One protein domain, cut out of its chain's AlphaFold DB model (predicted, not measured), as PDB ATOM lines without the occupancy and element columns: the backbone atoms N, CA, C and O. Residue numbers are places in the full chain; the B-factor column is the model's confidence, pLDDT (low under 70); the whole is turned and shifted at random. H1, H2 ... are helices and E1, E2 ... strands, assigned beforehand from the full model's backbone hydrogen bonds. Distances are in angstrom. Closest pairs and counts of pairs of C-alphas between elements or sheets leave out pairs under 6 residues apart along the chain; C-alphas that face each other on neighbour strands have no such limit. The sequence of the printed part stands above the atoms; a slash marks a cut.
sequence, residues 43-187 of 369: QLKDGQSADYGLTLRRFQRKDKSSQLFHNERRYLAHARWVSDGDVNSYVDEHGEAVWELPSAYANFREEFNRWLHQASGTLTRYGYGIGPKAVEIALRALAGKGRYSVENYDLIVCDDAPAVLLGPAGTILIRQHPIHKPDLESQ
ATOM      1  N   GLN A  43      43.087   2.988  98.659       76.94
ATOM      2  CA  GLN A  43      41.947   2.551  99.448       76.94
ATOM      3  C   GLN A  43      40.985   1.763  98.571       76.94
ATOM      4  O   GLN A  43      40.945   1.945  97.350       76.94
ATOM      5  N   LEU A  44      40.189   0.905  99.195       79.75
ATOM      6  CA  LEU A  44      39.086   0.248  98.512       79.75
ATOM      7  C   LEU A  44      38.020   1.283  98.161       79.75
ATOM      8  O   LEU A  44      37.667   2.141  98.971       79.75
ATOM      9  N   LYS A  45      37.521   1.212  96.931       80.38
ATOM     10  CA  LYS A  45      36.379   1.990  96.474       80.38
ATOM     11  C   LYS A  45      35.114   1.155  96.592       80.38
ATOM     12  O   LYS A  45      35.111  -0.029  96.250       80.38
ATOM     13  N   ASP A  46      34.038   1.799  97.018       72.19
ATOM     14  CA  ASP A  46      32.716   1.188  97.053       72.19
ATOM     15  C   ASP A  46      32.170   0.933  95.643       72.19
ATOM     16  O   ASP A  46      32.454   1.669  94.689       72.19
ATOM     17  N   GLY A  47      31.393  -0.144  95.528       74.50
ATOM     18  CA  GLY A  47      30.930  -0.712  94.265       74.50
ATOM     19  C   GLY A  47      31.595  -2.058  93.989       74.50
ATOM     20  O   GLY A  47      32.813  -2.139  93.826       74.50
ATOM     21  N   GLN A  48      30.773  -3.103  93.932       80.75
ATOM     22  CA  GLN A  48      31.201  -4.467  93.645       80.75
ATOM     23  C   GLN A  48      30.900  -4.840  92.190       80.75
ATOM     24  O   GLN A  48      29.910  -4.392  91.610       80.75
ATOM     25  N   SER A  49      31.764  -5.658  91.598       83.81
ATOM     26  CA  SER A  49      31.495  -6.360  90.339       83.81
ATOM     27  C   SER A  49      31.749  -7.846  90.527       83.81
ATOM     28  O   SER A  49      32.737  -8.194  91.168       83.81
ATOM     29  N   ALA A  50      30.913  -8.694  89.939       86.94
ATOM     30  CA  ALA A  50      31.148 -10.131  89.906       86.94
ATOM     31  C   ALA A  50      31.879 -10.512  88.611       86.94
ATOM     32  O   ALA A  50      31.404 -10.180  87.526       86.94
ATOM     33  N   ASP A  51      33.013 -11.197  88.726       82.94
ATOM     34  CA  ASP A  51      33.729 -11.810  87.605       82.94
ATOM     35  C   ASP A  51      34.251 -13.182  88.060       82.94
ATOM     36  O   ASP A  51      34.769 -13.287  89.167       82.94
ATOM     37  N   TYR A  52      34.127 -14.219  87.225       84.62
ATOM     38  CA  TYR A  52      34.606 -15.582  87.527       84.62
ATOM     39  C   TYR A  52      34.128 -16.153  88.878       84.62
ATOM     40  O   TYR A  52      34.878 -16.801  89.596       84.62
ATOM     41  N   GLY A  53      32.888 -15.848  89.275       84.88
ATOM     42  CA  GLY A  53      32.350 -16.275  90.574       84.88
ATOM     43  C   GLY A  53      32.910 -15.521  91.788       84.88
ATOM     44  O   GLY A  53      32.471 -15.774  92.907       84.88
ATOM     45  N   LEU A  54      33.816 -14.559  91.584       87.81
ATOM     46  CA  LEU A  54      34.399 -13.722  92.630       87.81
ATOM     47  C   LEU A  54      33.722 -12.352  92.682       87.81
ATOM     48  O   LEU A  54      33.463 -11.720  91.654       87.81
ATOM     49  N   THR A  55      33.493 -11.849  93.893       89.12
ATOM     50  CA  THR A  55      33.015 -10.484  94.126       89.12
ATOM     51  C   THR A  55      34.205  -9.556  94.322       89.12
ATOM     52  O   THR A  55      35.017  -9.752  95.225       89.12
ATOM     53  N   LEU A  56      34.309  -8.524  93.482       88.94
ATOM     54  CA  LEU A  56      35.496  -7.679  93.388       88.94
ATOM     55  C   LEU A  56      35.227  -6.218  93.749       88.94
ATOM     56  O   LEU A  56      34.243  -5.630  93.296       88.94
ATOM     57  N   ARG A  57      36.176  -5.583  94.443       88.56
ATOM     58  CA  ARG A  57      36.224  -4.132  94.697       88.56
ATOM     59  C   ARG A  57      37.419  -3.496  93.993       88.56
ATOM     60  O   ARG A  57      38.466  -4.110  93.801       88.56
ATOM     61  N   ARG A  58      37.276  -2.237  93.580       85.38
ATOM     62  CA  ARG A  58      38.348  -1.507  92.880       85.38
ATOM     63  C   ARG A  58      39.239  -0.765  93.863       85.38
ATOM     64  O   ARG A  58      38.746  -0.222  94.848       85.38
ATOM     65  N   PHE A  59      40.518  -0.637  93.533       83.19
ATOM     66  CA  PHE A  59      41.384   0.322  94.208       83.19
ATOM     67  C   PHE A  59      41.091   1.750  93.740       83.19
ATOM     68  O   PHE A  59      40.834   2.015  92.563       83.19
ATOM     69  N   GLN A  60      41.170   2.694  94.670       78.44
ATOM     70  CA  GLN A  60      41.180   4.124  94.408       78.44
ATOM     71  C   GLN A  60      42.355   4.764  95.150       78.44
ATOM     72  O   GLN A  60      42.658   4.411  96.282       78.44
ATOM     73  N   ARG A  61      43.015   5.738  94.521       72.31
ATOM     74  CA  ARG A  61      44.061   6.535  95.172       72.31
ATOM     75  C   ARG A  61      43.446   7.561  96.137       72.31
ATOM     76  O   ARG A  61      42.436   8.175  95.791       72.31
ATOM     77  N   LYS A  62      44.064   7.759  97.308       64.62
ATOM     78  CA  LYS A  62      43.621   8.719  98.339       64.62
ATOM     79  C   LYS A  62      43.737  10.189  97.906       64.62
ATOM     80  O   LYS A  62      42.820  10.955  98.180       64.62
ATOM     81  N   ASP A  63      44.770  10.558  97.142       59.22
ATOM     82  CA  ASP A  63      45.000  11.953  96.730       59.22
ATOM     83  C   ASP A  63      44.583  12.289  95.292       59.22
ATOM     84  O   ASP A  63      44.917  11.589  94.331       59.22
ATOM     85  N   LYS A  64      43.881  13.424  95.150       43.84
ATOM     86  CA  LYS A  64      43.450  14.022  93.870       43.84
ATOM     87  C   LYS A  64      44.458  15.020  93.276       43.84
ATOM     88  O   LYS A  64      44.267  15.422  92.133       43.84
ATOM     89  N   SER A  65      45.488  15.431  94.022       42.88
ATOM     90  CA  SER A  65      46.393  16.537  93.649       42.88
ATOM     91  C   SER A  65      47.600  16.128  92.803       42.88
ATOM     92  O   SER A  65      48.229  16.982  92.187       42.88
ATOM     93  N   SER A  66      47.932  14.839  92.718       41.47
ATOM     94  CA  SER A  66      49.080  14.402  91.928       41.47
ATOM     95  C   SER A  66      48.721  14.361  90.443       41.47
ATOM     96  O   SER A  66      47.878  13.553  90.029       41.47
ATOM     97  N   GLN A  67      49.399  15.176  89.635       39.38
ATOM     98  CA  GLN A  67      49.599  14.872  88.221       39.38
ATOM     99  C   GLN A  67      50.103  13.431  88.138       39.38
ATOM    100  O   GLN A  67      51.209  13.109  88.560       39.38
ATOM    101  N   LEU A  68      49.247  12.524  87.698       42.62
ATOM    102  CA  LEU A  68      49.688  11.169  87.442       42.62
ATOM    103  C   LEU A  68      50.520  11.187  86.173       42.62
ATOM    104  O   LEU A  68      50.064  11.694  85.149       42.62
ATOM    105  N   PHE A  69      51.636  10.470  86.196       51.22
ATOM    106  CA  PHE A  69      52.022   9.722  85.012       51.22
ATOM    107  C   PHE A  69      50.829   8.811  84.680       51.22
ATOM    108  O   PHE A  69      50.482   7.938  85.477       51.22
ATOM    109  N   HIS A  70      50.140   9.050  83.558       52.06
ATOM    110  CA  HIS A  70      48.908   8.348  83.140       52.06
ATOM    111  C   HIS A  70      48.959   6.813  83.291       52.06
ATOM    112  O   HIS A  70      47.929   6.162  83.470       52.06
ATOM    113  N   ASN A  71      50.167   6.261  83.303       58.75
ATOM    114  CA  ASN A  71      50.497   4.859  83.478       58.75
ATOM    115  C   ASN A  71      49.929   4.245  84.773       58.75
ATOM    116  O   ASN A  71      49.313   3.187  84.706       58.75
ATOM    117  N   GLU A  72      50.027   4.887  85.944       67.12
ATOM    118  CA  GLU A  72      49.576   4.255  87.205       67.12
ATOM    119  C   GLU A  72      48.058   4.045  87.275       67.12
ATOM    120  O   GLU A  72      47.588   3.009  87.746       67.12
ATOM    121  N   ARG A  73      47.273   5.008  86.766       69.12
ATOM    122  CA  ARG A  73      45.806   4.880  86.689       69.12
ATOM    123  C   ARG A  73      45.386   3.698  85.827       69.12
ATOM    124  O   ARG A  73      44.389   3.055  86.142       69.12
ATOM    125  N   ARG A  74      46.141   3.420  84.761       73.38
ATOM    126  CA  ARG A  74      45.906   2.259  83.903       73.38
ATOM    127  C   ARG A  74      46.116   0.965  84.691       73.38
ATOM    128  O   ARG A  74      45.220   0.131  84.698       73.38
ATOM    129  N   TYR A  75      47.222   0.829  85.425       77.38
ATOM    130  CA  TYR A  75      47.505  -0.382  86.214       77.38
ATOM    131  C   TYR A  75      46.522  -0.614  87.368       77.38
ATOM    132  O   TYR A  75      46.149  -1.755  87.624       77.38
ATOM    133  N   LEU A  76      46.005   0.447  87.996       82.12
ATOM    134  CA  LEU A  76      44.953   0.325  89.015       82.12
ATOM    135  C   LEU A  76      43.658  -0.305  88.482       82.12
ATOM    136  O   LEU A  76      42.932  -0.933  89.243       82.12
ATOM    137  N   ALA A  77      43.350  -0.157  87.190       80.75
ATOM    138  CA  ALA A  77      42.172  -0.792  86.599       80.75
ATOM    139  C   ALA A  77      42.326  -2.317  86.450       80.75
ATOM    140  O   ALA A  77      41.318  -3.023  86.319       80.75
ATOM    141  N   HIS A  78      43.571  -2.805  86.469       83.75
ATOM    142  CA  HIS A  78      43.922  -4.210  86.292       83.75
ATOM    143  C   HIS A  78      44.034  -4.974  87.616       83.75
ATOM    144  O   HIS A  78      43.853  -6.181  87.597       83.75
ATOM    145  N   ALA A  79      44.245  -4.305  88.755       88.88
ATOM    146  CA  ALA A  79      44.245  -4.936  90.077       88.88
ATOM    147  C   ALA A  79      42.920  -4.675  90.817       88.88
ATOM    148  O   ALA A  79      42.457  -3.532  90.895       88.88
ATOM    149  N   ARG A  80      42.291  -5.721  91.363       89.12
ATOM    150  CA  ARG A  80      41.028  -5.624  92.114       89.12
ATOM    151  C   ARG A  80      41.053  -6.499  93.355       89.12
ATOM    152  O   ARG A  80      41.523  -7.626  93.309       89.12
ATOM    153  N   TRP A  81      40.512  -5.984  94.446       89.69
ATOM    154  CA  TRP A  81      40.379  -6.725  95.691       89.69
ATOM    155  C   TRP A  81      39.276  -7.773  95.572       89.69
ATOM    156  O   TRP A  81      38.198  -7.432  95.087       89.69
ATOM    157  N   VAL A  82      39.514  -8.997  96.034       89.69
ATOM    158  CA  VAL A  82      38.468 -10.019  96.167       89.69
ATOM    159  C   VAL A  82      37.832  -9.865  97.545       89.69
ATOM    160  O   VAL A  82      38.508 -10.017  98.557       89.69
ATOM    161  N   SER A  83      36.555  -9.486  97.589       83.81
ATOM    162  CA  SER A  83      35.814  -9.306  98.846       83.81
ATOM    163  C   SER A  83      34.989 -10.525  99.243       83.81
ATOM    164  O   SER A  83      34.646 -10.650 100.408       83.81
ATOM    165  N   ASP A  84      34.617 -11.374  98.283       82.31
ATOM    166  CA  ASP A  84      33.835 -12.590  98.534       82.31
ATOM    167  C   ASP A  84      33.941 -13.555  97.338       82.31
ATOM    168  O   ASP A  84      34.364 -13.149  96.249       82.31
ATOM    169  N   GLY A  85      33.506 -14.798  97.521       83.12
ATOM    170  CA  GLY A  85      33.554 -15.874  96.530       83.12
ATOM    171  C   GLY A  85      34.557 -16.974  96.884       83.12
ATOM    172  O   GLY A  85      35.405 -16.817  97.764       83.12
ATOM    173  N   ASP A  86      34.444 -18.108  96.195       86.88
ATOM    174  CA  ASP A  86      35.301 -19.271  96.426       86.88
ATOM    175  C   ASP A  86      36.594 -19.173  95.605       86.88
ATOM    176  O   ASP A  86      36.664 -19.573  94.442       86.88
ATOM    177  N   VAL A  87      37.622 -18.595  96.228       87.00
ATOM    178  CA  VAL A  87      38.954 -18.437  95.627       87.00
ATOM    179  C   VAL A  87      39.629 -19.787  95.393       87.00
ATOM    180  O   VAL A  87      40.349 -19.922  94.410       87.00
ATOM    181  N   ASN A  88      39.391 -20.784  96.249       84.69
ATOM    182  CA  ASN A  88      40.007 -22.100  96.090       84.69
ATOM    183  C   ASN A  88      39.448 -22.801  94.857       84.69
ATOM    184  O   ASN A  88      40.223 -23.214  94.007       84.69
ATOM    185  N   SER A  89      38.121 -22.821  94.699       84.19
ATOM    186  CA  SER A  89      37.500 -23.355  93.481       84.19
ATOM    187  C   SER A  89      37.984 -22.621  92.223       84.19
ATOM    188  O   SER A  89      38.236 -23.257  91.205       84.19
ATOM    189  N   TYR A  90      38.171 -21.297  92.291       87.00
ATOM    190  CA  TYR A  90      38.726 -20.524  91.175       87.00
ATOM    191  C   TYR A  90      40.168 -20.935  90.829       87.00
ATOM    192  O   TYR A  90      40.504 -21.086  89.657       87.00
ATOM    193  N   VAL A  91      41.022 -21.111  91.841       85.50
ATOM    194  CA  VAL A  91      42.415 -21.550  91.668       85.50
ATOM    195  C   VAL A  91      42.481 -22.992  91.169       85.50
ATOM    196  O   VAL A  91      43.297 -23.278  90.303       85.50
ATOM    197  N   ASP A  92      41.614 -23.882  91.644       84.19
ATOM    198  CA  ASP A  92      41.546 -25.266  91.169       84.19
ATOM    199  C   ASP A  92      41.099 -25.344  89.700       84.19
ATOM    200  O   ASP A  92      41.553 -26.210  88.952       84.19
ATOM    201  N   GLU A  93      40.206 -24.444  89.279       84.81
ATOM    202  CA  GLU A  93      39.689 -24.397  87.909       84.81
ATOM    203  C   GLU A  93      40.668 -23.739  86.926       84.81
ATOM    204  O   GLU A  93      40.808 -24.209  85.796       84.81
ATOM    205  N   HIS A  94      41.332 -22.654  87.335       83.19
ATOM    206  CA  HIS A  94      42.095 -21.793  86.426       83.19
ATOM    207  C   HIS A  94      43.590 -21.693  86.736       83.19
ATOM    208  O   HIS A  94      44.341 -21.159  85.921       83.19
ATOM    209  N   GLY A  95      44.033 -22.115  87.916       80.25
ATOM    210  CA  GLY A  95      45.421 -22.016  88.349       80.25
ATOM    211  C   GLY A  95      46.319 -22.993  87.599       80.25
ATOM    212  O   GLY A  95      46.040 -24.185  87.522       80.25
ATOM    213  N   GLU A  96      47.426 -22.484  87.069       74.75
ATOM    214  CA  GLU A  96      48.390 -23.285  86.313       74.75
ATOM    215  C   GLU A  96      49.730 -23.399  87.043       74.75
ATOM    216  O   GLU A  96      50.298 -24.484  87.172       74.75
ATOM    217  N   ALA A  97      50.243 -22.273  87.540       75.31
ATOM    218  CA  ALA A  97      51.555 -22.203  88.168       75.31
ATOM    219  C   ALA A  97      51.633 -21.059  89.179       75.31
ATOM    220  O   ALA A  97      50.900 -20.075  89.087       75.31
ATOM    221  N   VAL A  98      52.577 -21.159  90.114       80.19
ATOM    222  CA  VAL A  98      52.944 -20.055  91.006       80.19
ATOM    223  C   VAL A  98      54.160 -19.346  90.418       80.19
ATOM    224  O   VAL A  98      55.163 -19.982  90.095       80.19
ATOM    225  N   TRP A  99      54.071 -18.031  90.247       76.81
ATOM    226  CA  TRP A  99      55.195 -17.193  89.847       76.81
ATOM    227  C   TRP A  99      55.942 -16.644  91.055       76.81
ATOM    228  O   TRP A  99      55.347 -16.178  92.025       76.81
ATOM    229  N   GLU A 100      57.266 -16.620  90.930       72.81
ATOM    230  CA  GLU A 100      58.161 -15.976  91.884       72.81
ATOM    231  C   GLU A 100      57.950 -14.459  91.894       72.81
ATOM    232  O   GLU A 100      57.940 -13.813  90.842       72.81
ATOM    233  N   LEU A 101      57.819 -13.882  93.088       75.69
ATOM    234  CA  LEU A 101      57.793 -12.437  93.275       75.69
ATOM    235  C   LEU A 101      59.213 -11.925  93.562       75.69
ATOM    236  O   LEU A 101      59.921 -12.531  94.366       75.69
ATOM    237  N   PRO A 102      59.622 -10.788  92.971       68.69
ATOM    238  CA  PRO A 102      60.877 -10.140  93.308       68.69
ATOM    239  C   PRO A 102      61.008  -9.871  94.810       68.69
ATOM    240  O   PRO A 102      60.059  -9.436  95.464       68.69
ATOM    241  N   SER A 103      62.228 -10.016  95.320       63.41
ATOM    242  CA  SER A 103      62.604  -9.720  96.707       63.41
ATOM    243  C   SER A 103      62.673  -8.222  97.027       63.41
ATOM    244  O   SER A 103      63.134  -7.850  98.099       63.41
ATOM    245  N   ALA A 104      62.255  -7.342  96.115       62.25
ATOM    246  CA  ALA A 104      62.121  -5.912  96.356       62.25
ATOM    247  C   ALA A 104      61.124  -5.291  95.372       62.25
ATOM    248  O   ALA A 104      61.036  -5.667  94.203       62.25
ATOM    249  N   TYR A 105      60.409  -4.255  95.809       64.44
ATOM    250  CA  TYR A 105      59.464  -3.544  94.945       64.44
ATOM    251  C   TYR A 105      60.118  -2.835  93.742       64.44
ATOM    252  O   TYR A 105      59.482  -2.715  92.695       64.44
ATOM    253  N   ALA A 106      61.364  -2.366  93.874       56.22
ATOM    254  CA  ALA A 106      62.096  -1.684  92.802       56.22
ATOM    255  C   ALA A 106      62.365  -2.611  91.600       56.22
ATOM    256  O   ALA A 106      62.272  -2.182  90.449       56.22
ATOM    257  N   ASN A 107      62.582  -3.898  91.871       59.38
ATOM    258  CA  ASN A 107      62.933  -4.907  90.875       59.38
ATOM    259  C   ASN A 107      61.765  -5.262  89.952       59.38
ATOM    260  O   ASN A 107      61.965  -5.779  88.857       59.38
ATOM    261  N   PHE A 108      60.532  -4.903  90.319       63.53
ATOM    262  CA  PHE A 108      59.397  -5.064  89.417       63.53
ATOM    263  C   PHE A 108      59.603  -4.297  88.101       63.53
ATOM    264  O   PHE A 108      59.174  -4.768  87.056       63.53
ATOM    265  N   ARG A 109      60.272  -3.135  88.099       56.28
ATOM    266  CA  ARG A 109      60.437  -2.344  86.864       56.28
ATOM    267  C   ARG A 109      61.445  -2.927  85.872       56.28
ATOM    268  O   ARG A 109      61.254  -2.720  84.677       56.28
ATOM    269  N   GLU A 110      62.471  -3.620  86.353       50.22
ATOM    270  CA  GLU A 110      63.596  -4.085  85.526       50.22
ATOM    271  C   GLU A 110      63.584  -5.607  85.318       50.22
ATOM    272  O   GLU A 110      63.874  -6.071  84.220       50.22
ATOM    273  N   GLU A 111      63.150  -6.384  86.315       51.44
ATOM    274  CA  GLU A 111      63.318  -7.848  86.348       51.44
ATOM    275  C   GLU A 111      62.005  -8.627  86.142       51.44
ATOM    276  O   GLU A 111      62.018  -9.821  85.848       51.44
ATOM    277  N   PHE A 112      60.841  -7.974  86.250       56.00
ATOM    278  CA  PHE A 112      59.536  -8.648  86.222       56.00
ATOM    279  C   PHE A 112      58.749  -8.365  84.929       56.00
ATOM    280  O   PHE A 112      57.674  -7.766  84.933       56.00
ATOM    281  N   ASN A 113      59.268  -8.815  83.786       54.84
ATOM    282  CA  ASN A 113      58.509  -8.854  82.529       54.84
ATOM    283  C   ASN A 113      57.961 -10.264  82.297       54.84
ATOM    284  O   ASN A 113      58.619 -11.101  81.683       54.84
ATOM    285  N   ARG A 114      56.750 -10.536  82.795       60.69
ATOM    286  CA  ARG A 114      56.127 -11.862  82.693       60.69
ATOM    287  C   ARG A 114      54.972 -11.862  81.682       60.69
ATOM    288  O   ARG A 114      53.981 -11.138  81.815       60.69
ATOM    289  N   TRP A 115      55.146 -12.654  80.630       59.38
ATOM    290  CA  TRP A 115      54.225 -12.801  79.503       59.38
ATOM    291  C   TRP A 115      53.400 -14.083  79.644       59.38
ATOM    292  O   TRP A 115      53.910 -15.067  80.170       59.38
ATOM    293  N   LEU A 116      52.148 -14.054  79.177       55.56
ATOM    294  CA  LEU A 116      51.232 -15.196  79.240       55.56
ATOM    295  C   LEU A 116      50.948 -15.757  77.844       55.56
ATOM    296  O   LEU A 116      51.314 -16.892  77.568       55.56
ATOM    297  N   HIS A 117      50.390 -14.948  76.927       53.84
ATOM    298  CA  HIS A 117      49.968 -15.437  75.602       53.84
ATOM    299  C   HIS A 117      50.144 -14.447  74.447       53.84
ATOM    300  O   HIS A 117      50.186 -13.220  74.605       53.84
ATOM    301  N   GLN A 118      50.209 -15.003  73.230       46.22
ATOM    302  CA  GLN A 118      50.316 -14.261  71.976       46.22
ATOM    303  C   GLN A 118      48.922 -14.012  71.403       46.22
ATOM    304  O   GLN A 118      48.218 -14.961  71.071       46.22
ATOM    305  N   ALA A 119      48.560 -12.751  71.157       43.81
ATOM    306  CA  ALA A 119      47.442 -12.447  70.275       43.81
ATOM    307  C   ALA A 119      47.960 -12.134  68.867       43.81
ATOM    308  O   ALA A 119      48.698 -11.170  68.639       43.81
ATOM    309  N   SER A 120      47.580 -12.973  67.903       38.50
ATOM    310  CA  SER A 120      47.861 -12.755  66.484       38.50
ATOM    311  C   SER A 120      46.644 -12.129  65.803       38.50
ATOM    312  O   SER A 120      45.745 -12.833  65.353       38.50
ATOM    313  N   GLY A 121      46.623 -10.798  65.715       36.31
ATOM    314  CA  GLY A 121      45.731 -10.059  64.817       36.31
ATOM    315  C   GLY A 121      46.412  -9.774  63.476       36.31
ATOM    316  O   GLY A 121      47.629  -9.613  63.415       36.31
ATOM    317  N   THR A 122      45.633  -9.674  62.396       37.50
ATOM    318  CA  THR A 122      46.104  -9.616  60.996       37.50
ATOM    319  C   THR A 122      47.074  -8.477  60.648       37.50
ATOM    320  O   THR A 122      47.688  -8.548  59.588       37.50
ATOM    321  N   LEU A 123      47.273  -7.460  61.501       36.69
ATOM    322  CA  LEU A 123      48.186  -6.334  61.221       36.69
ATOM    323  C   LEU A 123      48.995  -5.800  62.425       36.69
ATOM    324  O   LEU A 123      49.818  -4.908  62.242       36.69
ATOM    325  N   THR A 124      48.831  -6.335  63.642       41.53
ATOM    326  CA  THR A 124      49.663  -5.982  64.815       41.53
ATOM    327  C   THR A 124      49.818  -7.196  65.734       41.53
ATOM    328  O   THR A 124      48.832  -7.824  66.115       41.53
ATOM    329  N   ARG A 125      51.064  -7.553  66.077       48.34
ATOM    330  CA  ARG A 125      51.368  -8.613  67.053       48.34
ATOM    331  C   ARG A 125      51.522  -7.966  68.427       48.34
ATOM    332  O   ARG A 125      52.436  -7.165  68.605       48.34
ATOM    333  N   TYR A 126      50.660  -8.306  69.378       50.72
ATOM    334  CA  TYR A 126      50.771  -7.854  70.765       50.72
ATOM    335  C   TYR A 126      50.645  -9.046  71.719       50.72
ATOM    336  O   TYR A 126      49.996 -10.044  71.406       50.72
ATOM    337  N   GLY A 127      51.343  -8.966  72.852       56.94
ATOM    338  CA  GLY A 127      51.284  -9.971  73.908       56.94
ATOM    339  C   GLY A 127      50.273  -9.576  74.974       56.94
ATOM    340  O   GLY A 127      50.133  -8.391  75.286       56.94
ATOM    341  N   TYR A 128      49.594 -10.566  75.540       64.56
ATOM    342  CA  TYR A 128      48.878 -10.419  76.797       64.56
ATOM    343  C   TYR A 128      49.755 -10.939  77.927       64.56
ATOM    344  O   TYR A 128      50.440 -11.955  77.799       64.56
ATOM    345  N   GLY A 129      49.765 -10.207  79.030       71.06
ATOM    346  CA  GLY A 129      50.500 -10.600  80.216       71.06
ATOM    347  C   GLY A 129      50.139  -9.732  81.404       71.06
ATOM    348  O   GLY A 129      49.171  -8.958  81.375       71.06
ATOM    349  N   ILE A 130      50.942  -9.862  82.452       75.44
ATOM    350  CA  ILE A 130      50.748  -9.136  83.696       75.44
ATOM    351  C   ILE A 130      51.907  -8.162  83.848       75.44
ATOM    352  O   ILE A 130      53.046  -8.536  84.104       75.44
ATOM    353  N   GLY A 131      51.599  -6.882  83.670       72.69
ATOM    354  CA  GLY A 131      52.577  -5.822  83.849       72.69
ATOM    355  C   GLY A 131      53.083  -5.754  85.297       72.69
ATOM    356  O   GLY A 131      52.268  -5.785  86.230       72.69
ATOM    357  N   PRO A 132      54.392  -5.551  85.505       74.75
ATOM    358  CA  PRO A 132      55.005  -5.548  86.832       74.75
ATOM    359  C   PRO A 132      54.388  -4.551  87.799       74.75
ATOM    360  O   PRO A 132      54.213  -4.822  88.984       74.75
ATOM    361  N   LYS A 133      53.982  -3.391  87.276       77.19
ATOM    362  CA  LYS A 133      53.382  -2.337  88.089       77.19
ATOM    363  C   LYS A 133      52.038  -2.750  88.695       77.19
ATOM    364  O   LYS A 133      51.700  -2.268  89.772       77.19
ATOM    365  N   ALA A 134      51.272  -3.620  88.031       81.50
ATOM    366  CA  ALA A 134      50.009  -4.125  88.572       81.50
ATOM    367  C   ALA A 134      50.251  -5.065  89.762       81.50
ATOM    368  O   ALA A 134      49.567  -4.938  90.777       81.50
ATOM    369  N   VAL A 135      51.261  -5.935  89.665       84.50
ATOM    370  CA  VAL A 135      51.662  -6.833  90.760       84.50
ATOM    371  C   VAL A 135      52.231  -6.042  91.932       84.50
ATOM    372  O   VAL A 135      51.797  -6.232  93.063       84.50
ATOM    373  N   GLU A 136      53.105  -5.068  91.669       81.31
ATOM    374  CA  GLU A 136      53.658  -4.185  92.702       81.31
ATOM    375  C   GLU A 136      52.548  -3.440  93.473       81.31
ATOM    376  O   GLU A 136      52.602  -3.308  94.694       81.31
ATOM    377  N   ILE A 137      51.517  -2.947  92.772       82.19
ATOM    378  CA  ILE A 137      50.350  -2.300  93.394       82.19
ATOM    379  C   ILE A 137      49.566  -3.288  94.264       82.19
ATOM    380  O   ILE A 137      49.207  -2.942  95.390       82.19
ATOM    381  N   ALA A 138      49.301  -4.490  93.749       85.81
ATOM    382  CA  ALA A 138      48.567  -5.522  94.469       85.81
ATOM    383  C   ALA A 138      49.293  -5.914  95.766       85.81
ATOM    384  O   ALA A 138      48.729  -5.868  96.859       85.81
ATOM    385  N   LEU A 139      50.586  -6.191  95.660       83.19
ATOM    386  CA  LEU A 139      51.414  -6.620  96.776       83.19
ATOM    387  C   LEU A 139      51.519  -5.554  97.871       83.19
ATOM    388  O   LEU A 139      51.433  -5.870  99.053       83.19
ATOM    389  N   ARG A 140      51.607  -4.270  97.503       79.50
ATOM    390  CA  ARG A 140      51.581  -3.158  98.473       79.50
ATOM    391  C   ARG A 140      50.260  -2.997  99.184       79.50
ATOM    392  O   ARG A 140      50.257  -2.677 100.372       79.50
ATOM    393  N   ALA A 141      49.158  -3.196  98.464       80.06
ATOM    394  CA  ALA A 141      47.853  -3.203  99.094       80.06
ATOM    395  C   ALA A 141      47.828  -4.303 100.165       80.06
ATOM    396  O   ALA A 141      47.573  -3.998 101.323       80.06
ATOM    397  N   LEU A 142      48.218  -5.540  99.842       79.50
ATOM    398  CA  LEU A 142      48.237  -6.625 100.832       79.50
ATOM    399  C   LEU A 142      49.242  -6.414 101.977       79.50
ATOM    400  O   LEU A 142      48.957  -6.793 103.108       79.50
ATOM    401  N   ALA A 143      50.405  -5.819 101.714       75.44
ATOM    402  CA  ALA A 143      51.435  -5.576 102.728       75.44
ATOM    403  C   ALA A 143      51.132  -4.384 103.655       75.44
ATOM    404  O   ALA A 143      51.819  -4.194 104.657       75.44
ATOM    405  N   GLY A 144      50.140  -3.544 103.336       65.31
ATOM    406  CA  GLY A 144      49.743  -2.427 104.199       65.31
ATOM    407  C   GLY A 144      50.874  -1.433 104.502       65.31
ATOM    408  O   GLY A 144      50.871  -0.837 105.577       65.31
ATOM    409  N   LYS A 145      51.812  -1.237 103.555       56.06
ATOM    410  CA  LYS A 145      53.021  -0.376 103.649       56.06
ATOM    411  C   LYS A 145      54.190  -0.954 104.464       56.06
ATOM    412  O   LYS A 145      55.207  -0.280 104.589       56.06
ATOM    413  N   GLY A 146      54.051  -2.150 105.035       52.28
ATOM    414  CA  GLY A 146      55.095  -2.781 105.840       52.28
ATOM    415  C   GLY A 146      56.072  -3.636 105.031       52.28
ATOM    416  O   GLY A 146      55.898  -3.857 103.831       52.28
ATOM    417  N   ARG A 147      57.078  -4.166 105.736       56.78
ATOM    418  CA  ARG A 147      57.877  -5.310 105.276       56.78
ATOM    419  C   ARG A 147      56.942  -6.470 104.927       56.78
ATOM    420  O   ARG A 147      55.969  -6.717 105.639       56.78
ATOM    421  N   TYR A 148      57.238  -7.185 103.849       59.81
ATOM    422  CA  TYR A 148      56.478  -8.361 103.431       59.81
ATOM    423  C   TYR A 148      57.457  -9.483 103.101       59.81
ATOM    424  O   TYR A 148      58.368  -9.263 102.329       59.81
ATOM    425  N   SER A 149      57.324 -10.674 103.680       67.50
ATOM    426  CA  SER A 149      58.152 -11.815 103.252       67.50
ATOM    427  C   SER A 149      57.534 -12.426 101.999       67.50
ATOM    428  O   SER A 149      56.329 -12.673 102.009       67.50
ATOM    429  N   VAL A 150      58.306 -12.650 100.931       69.88
ATOM    430  CA  VAL A 150      57.787 -13.199  99.658       69.88
ATOM    431  C   VAL A 150      57.119 -14.558  99.874       69.88
ATOM    432  O   VAL A 150      56.068 -14.810  99.303       69.88
ATOM    433  N   GLU A 151      57.638 -15.368 100.799       72.75
ATOM    434  CA  GLU A 151      57.063 -16.662 101.206       72.75
ATOM    435  C   GLU A 151      55.626 -16.564 101.754       72.75
ATOM    436  O   GLU A 151      54.946 -17.572 101.956       72.75
ATOM    437  N   ASN A 152      55.170 -15.345 102.066       76.00
ATOM    438  CA  ASN A 152      53.823 -15.097 102.542       76.00
ATOM    439  C   ASN A 152      52.792 -14.904 101.432       76.00
ATOM    440  O   ASN A 152      51.609 -14.748 101.753       76.00
ATOM    441  N   TYR A 153      53.236 -14.877 100.177       83.62
ATOM    442  CA  TYR A 153      52.424 -14.519  99.034       83.62
ATOM    443  C   TYR A 153      52.614 -15.516  97.906       83.62
ATOM    444  O   TYR A 153      53.739 -15.815  97.520       83.62
ATOM    445  N   ASP A 154      51.499 -15.924  97.313       86.25
ATOM    446  CA  ASP A 154      51.498 -16.760  96.123       86.25
ATOM    447  C   ASP A 154      50.878 -15.958  94.983       86.25
ATOM    448  O   ASP A 154      49.709 -15.562  95.047       86.25
ATOM    449  N   LEU A 155      51.666 -15.681  93.942       88.31
ATOM    450  CA  LEU A 155      51.140 -15.161  92.684       88.31
ATOM    451  C   LEU A 155      50.804 -16.341  91.780       88.31
ATOM    452  O   LEU A 155      51.662 -16.857  91.070       88.31
ATOM    453  N   ILE A 156      49.550 -16.763  91.816       86.00
ATOM    454  CA  ILE A 156      49.037 -17.858  91.009       86.00
ATOM    455  C   ILE A 156      48.624 -17.316  89.651       86.00
ATOM    456  O   ILE A 156      47.806 -16.403  89.531       86.00
ATOM    457  N   VAL A 157      49.212 -17.889  88.621       80.75
ATOM    458  CA  VAL A 157      48.951 -17.555  87.235       80.75
ATOM    459  C   VAL A 157      47.837 -18.425  86.717       80.75
ATOM    460  O   VAL A 157      47.799 -19.627  86.981       80.75
ATOM    461  N   CYS A 158      46.966 -17.789  85.951       76.00
ATOM    462  CA  CYS A 158      45.873 -18.437  85.270       76.00
ATOM    463  C   CYS A 158      46.016 -18.120  83.778       76.00
ATOM    464  O   CYS A 158      46.038 -16.943  83.418       76.00
ATOM    465  N   ASP A 159      46.180 -19.154  82.951       70.25
ATOM    466  CA  ASP A 159      46.435 -19.113  81.499       70.25
ATOM    467  C   ASP A 159      45.564 -18.061  80.780       70.25
ATOM    468  O   ASP A 159      46.008 -16.955  80.459       70.25
ATOM    469  N   ASP A 160      44.267 -18.331  80.628       70.62
ATOM    470  CA  ASP A 160      43.292 -17.457  79.967       70.62
ATOM    471  C   ASP A 160      42.451 -16.606  80.941       70.62
ATOM    472  O   ASP A 160      41.646 -15.760  80.523       70.62
ATOM    473  N   ALA A 161      42.664 -16.780  82.247       82.38
ATOM    474  CA  ALA A 161      41.940 -16.084  83.303       82.38
ATOM    475  C   ALA A 161      42.836 -15.086  84.077       82.38
ATOM    476  O   ALA A 161      44.058 -15.052  83.931       82.38
ATOM    477  N   PRO A 162      42.261 -14.161  84.862       88.31
ATOM    478  CA  PRO A 162      43.054 -13.269  85.705       88.31
ATOM    479  C   PRO A 162      43.903 -14.017  86.742       88.31
ATOM    480  O   PRO A 162      43.416 -14.909  87.421       88.31
ATOM    481  N   ALA A 163      45.150 -13.592  86.941       89.50
ATOM    482  CA  ALA A 163      45.985 -14.149  88.003       89.50
ATOM    483  C   ALA A 163      45.480 -13.754  89.395       89.50
ATOM    484  O   ALA A 163      44.839 -12.711  89.575       89.50
ATOM    485  N   VAL A 164      45.848 -14.551  90.390       90.12
ATOM    486  CA  VAL A 164      45.489 -14.359  91.793       90.12
ATOM    487  C   VAL A 164      46.751 -14.112  92.601       90.12
ATOM    488  O   VAL A 164      47.655 -14.934  92.610       90.12
ATOM    489  N   LEU A 165      46.809 -12.986  93.307       91.44
ATOM    490  CA  LEU A 165      47.799 -12.760  94.352       91.44
ATOM    491  C   LEU A 165      47.155 -13.051  95.707       91.44
ATOM    492  O   LEU A 165      46.313 -12.278  96.178       91.44
ATOM    493  N   LEU A 166      47.565 -14.157  96.319       87.62
ATOM    494  CA  LEU A 166      47.186 -14.544  97.672       87.62
ATOM    495  C   LEU A 166      48.158 -13.923  98.673       87.62
ATOM    496  O   LEU A 166      49.359 -13.862  98.429       87.62
ATOM    497  N   GLY A 167      47.647 -13.465  99.812       81.94
ATOM    498  CA  GLY A 167      48.476 -12.986 100.909       81.94
ATOM    499  C   GLY A 167      47.732 -12.973 102.244       81.94
ATOM    500  O   GLY A 167      46.515 -13.150 102.300       81.94
ATOM    501  N   PRO A 168      48.438 -12.712 103.354       74.56
ATOM    502  CA  PRO A 168      47.873 -12.811 104.702       74.56
ATOM    503  C   PRO A 168      46.776 -11.774 104.987       74.56
ATOM    504  O   PRO A 168      45.954 -11.962 105.882       74.56
ATOM    505  N   ALA A 169      46.767 -10.659 104.255       75.75
ATOM    506  CA  ALA A 169      45.763  -9.609 104.409       75.75
ATOM    507  C   ALA A 169      44.528  -9.809 103.521       75.75
ATOM    508  O   ALA A 169      43.540  -9.104 103.718       75.75
ATOM    509  N   GLY A 170      44.589 -10.717 102.543       84.19
ATOM    510  CA  GLY A 170      43.507 -10.940 101.598       84.19
ATOM    511  C   GLY A 170      43.972 -11.438 100.236       84.19
ATOM    512  O   GLY A 170      45.121 -11.841 100.054       84.19
ATOM    513  N   THR A 171      43.065 -11.360  99.265       90.12
ATOM    514  CA  THR A 171      43.295 -11.825  97.894       90.12
ATOM    515  C   THR A 171      43.075 -10.701  96.889       90.12
ATOM    516  O   THR A 171      42.116  -9.930  96.990       90.12
ATOM    517  N   ILE A 172      43.954 -10.607  95.891       91.06
ATOM    518  CA  ILE A 172      43.834  -9.642  94.795       91.06
ATOM    519  C   ILE A 172      43.800 -10.365  93.458       91.06
ATOM    520  O   ILE A 172      44.680 -11.154  93.140       91.06
ATOM    521  N   LEU A 173      42.810 -10.016  92.643       91.75
ATOM    522  CA  LEU A 173      42.694 -10.451  91.263       91.75
ATOM    523  C   LEU A 173      43.427  -9.469  90.339       91.75
ATOM    524  O   LEU A 173      43.178  -8.256  90.378       91.75
ATOM    525  N   ILE A 174      44.301  -9.986  89.480       90.88
ATOM    526  CA  ILE A 174      45.118  -9.213  88.544       90.88
ATOM    527  C   ILE A 174      44.738  -9.591  87.112       90.88
ATOM    528  O   ILE A 174      45.115 -10.631  86.580       90.88
ATOM    529  N   ARG A 175      43.979  -8.709  86.457       85.88
ATOM    530  CA  ARG A 175      43.573  -8.883  85.061       85.88
ATOM    531  C   ARG A 175      44.756  -8.699  84.113       85.88
ATOM    532  O   ARG A 175      45.487  -7.704  84.187       85.88
ATOM    533  N   GLN A 176      44.840  -9.598  83.144       77.56
ATOM    534  CA  GLN A 176      45.769  -9.505  82.027       77.56
ATOM    535  C   GLN A 176      45.513  -8.239  81.198       77.56
ATOM    536  O   GLN A 176      44.386  -7.734  81.110       77.56
ATOM    537  N   HIS A 177      46.562  -7.706  80.580       71.50
ATOM    538  CA  HIS A 177      46.447  -6.565  79.677       71.50
ATOM    539  C   HIS A 177      47.497  -6.604  78.568       71.50
ATOM    540  O   HIS A 177      48.496  -7.312  78.694       71.50
ATOM    541  N   PRO A 178      47.293  -5.835  77.481       65.75
ATOM    542  CA  PRO A 178      48.290  -5.739  76.427       65.75
ATOM    543  C   PRO A 178      49.598  -5.162  76.977       65.75
ATOM    544  O   PRO A 178      49.600  -4.045  77.511       65.75
ATOM    545  N   ILE A 179      50.688  -5.908  76.812       62.09
ATOM    546  CA  ILE A 179      52.055  -5.499  77.155       62.09
ATOM    547  C   ILE A 179      52.906  -5.373  75.885       62.09
ATOM    548  O   ILE A 179      52.649  -6.033  74.874       62.09
ATOM    549  N   HIS A 180      53.896  -4.474  75.910       54.66
ATOM    550  CA  HIS A 180      54.811  -4.294  74.780       54.66
ATOM    551  C   HIS A 180      55.673  -5.554  74.628       54.66
ATOM    552  O   HIS A 180      56.170  -6.075  75.620       54.66
ATOM    553  N   LYS A 181      55.826  -6.058  73.397       48.56
ATOM    554  CA  LYS A 181      56.592  -7.279  73.095       48.56
ATOM    555  C   LYS A 181      58.066  -7.138  73.546       48.56
ATOM    556  O   LYS A 181      58.718  -6.239  73.013       48.56
ATOM    557  N   PRO A 182      58.598  -8.006  74.430       46.97
ATOM    558  CA  PRO A 182      60.038  -8.141  74.640       46.97
ATOM    559  C   PRO A 182      60.674  -9.050  73.568       46.97
ATOM    560  O   PRO A 182      59.974  -9.756  72.825       46.97
ATOM    561  N   ASP A 183      61.999  -8.984  73.435       47.25
ATOM    562  CA  ASP A 183      62.747  -9.635  72.352       47.25
ATOM    563  C   ASP A 183      62.610 -11.172  72.363       47.25
ATOM    564  O   ASP A 183      62.307 -11.770  73.396       47.25
ATOM    565  N   LEU A 184      62.778 -11.823  71.205       41.81
ATOM    566  CA  LEU A 184      62.452 -13.248  71.000       41.81
ATOM    567  C   LEU A 184      63.151 -14.219  71.965       41.81
ATOM    568  O   LEU A 184      62.581 -15.258  72.285       41.81
ATOM    569  N   GLU A 185      64.332 -13.879  72.472       43.06
ATOM    570  CA  GLU A 185      65.094 -14.736  73.391       43.06
ATOM    571  C   GLU A 185      64.484 -14.810  74.801       43.06
ATOM    572  O   GLU A 185      64.593 -15.830  75.473       43.06
ATOM    573  N   SER A 186      63.733 -13.784  75.217       45.38
ATOM    574  CA  SER A 186      63.025 -13.761  76.508       45.38
ATOM    575  C   SER A 186      61.725 -14.588  76.527       45.38
ATOM    576  O   SER A 186      61.060 -14.681  77.556       45.38
ATOM    577  N   GLN A 187      61.352 -15.201  75.394       43.25
ATOM    578  CA  GLN A 187      60.056 -15.866  75.181       43.25
ATOM    579  C   GLN A 187      60.032 -17.355  75.569       43.25
ATOM    580  O   GLN A 187      58.969 -17.968  75.506       43.25
TER     581      GLN A 187
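This is residues 43 to 187 of the 369 residues of an uncharacterized protein of Halorientalis regularis (UniProt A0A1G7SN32). A strongly twisted sheet of seven strands has H4, the longest helix, packed on one face and H2 on the other, while E5, E6 and E10 make a smaller sheet, a second lobe with the hairpin of E5 and E6. H1 and H3 pack on H4 near its first residues, H5 grazes the smaller sheet, and residues 63 to 70 stick out as a free loop. The printed part has 145 residues with five named helices and ten named strands, in the order E1 E2 H1 E3 H2 E4 H3 E5 E6 H4 E7 E8 E9 E10 H5. The sheets run E1 E2 E3 E9 E8 E7 E4 and E5 E6 E10, both antiparallel throughout. The class is mixed, helices and strands, and the whole is compact, with a radius of gyration of the C-alphas of 15.3 A and spans of 40 by 40 by 30 A.

E1, residues 43 to 51, bends by 80 degrees at residue 46 and forms a hairpin with E2, residues 54 to 61; N 43 and O 60 are within hydrogen-bond range at 2.8 A. E3, residues 79 to 84, is the antiparallel neighbour of E2, with N 57 and O 81 2.8 A apart. E9, residues 170 to 174, is the next neighbour, with N 80 and O 173 2.9 A apart. E7, residues 154 to 158, E8, residues 163 to 167, and E9 form a meander, each strand the antiparallel neighbour of the one before; N 156 and O 164, and N 165 and O 172, are each 2.8 A apart. E4, residues 95 to 99, is an edge strand beside E7, with N 99 and O 155 2.8 A apart. From edge to edge the strands' lines turn by 148 degrees. H4, residues 132 to 143, and H2, residues 87 to 94, make this three layers, helices on both faces of a sheet. H4 lies over E3 and E9 at a height over the sheet of 8.0 A and runs along the strands, at 9 degrees to E9 on the local plane; the closest C-alphas of H4 and E9 are those of Ala 138 and Ile 172, 6.3 A apart. The closest C-alphas of H2 and E7 are those of His 94 and Cys 158, 5.2 A apart. H1, residues 70 to 76, only grazes the sheet with residues 72 to 76. H1 touches H4 at residues 133 to 137 alone, at a steep tilt of 52 degrees, the same way; the closest C-alphas, of Tyr 75 and Ala 134, are 5.1 A apart. H3, residues 105 to 111, touches H4 at residues 132 to 136 alone, at a shallow tilt of 21 degrees, opposite ways; the closest C-alphas, of Phe 108 and Pro 132, are 5.1 A apart. E5, residues 114 to 121, and E6, residues 124 to 130, form a hairpin, with N 119 and O 126 3.1 A apart. E9 runs on into E10, residues 177 to 179, across a break of 2 residues, at 61 degrees; N 179 of E10 and O 127 of E6 are 3.0 A apart. H5, residues 184 to 187, only grazes that sheet with residues 186 to 187, and is only just on it, with 5 pairs of C-alphas within 10 A. Every O i to N i+4 pair is within hydrogen-bond range in H2 and H4, but 2 of 3 in H1 and 1 of 3 in H3, where 3 of 4 O i to N i+3 pairs are; H5 is too short for an i+4 pair.

E1 begins at C-alpha 43, (41.947, 2.551, 99.448), and is 20.3 A long; E2 is 22.6 A, E5 20.8 A and E6 19.2 A. H4 is 16.3 A long, from C-alpha 132 at (55.005, -5.548, 86.832). H5 ends at C-alpha 187, (60.056, -15.866, 75.181).

The C-alphas farthest apart, of Thr 122 and Gly 146, are 46.2 A from each other. The printed part has no cut and no long link. The mean pLDDT of the printed part is 70.9, and residues 62 to 73, 102 to 128, 144 to 150 and 178 to 187 are under 70.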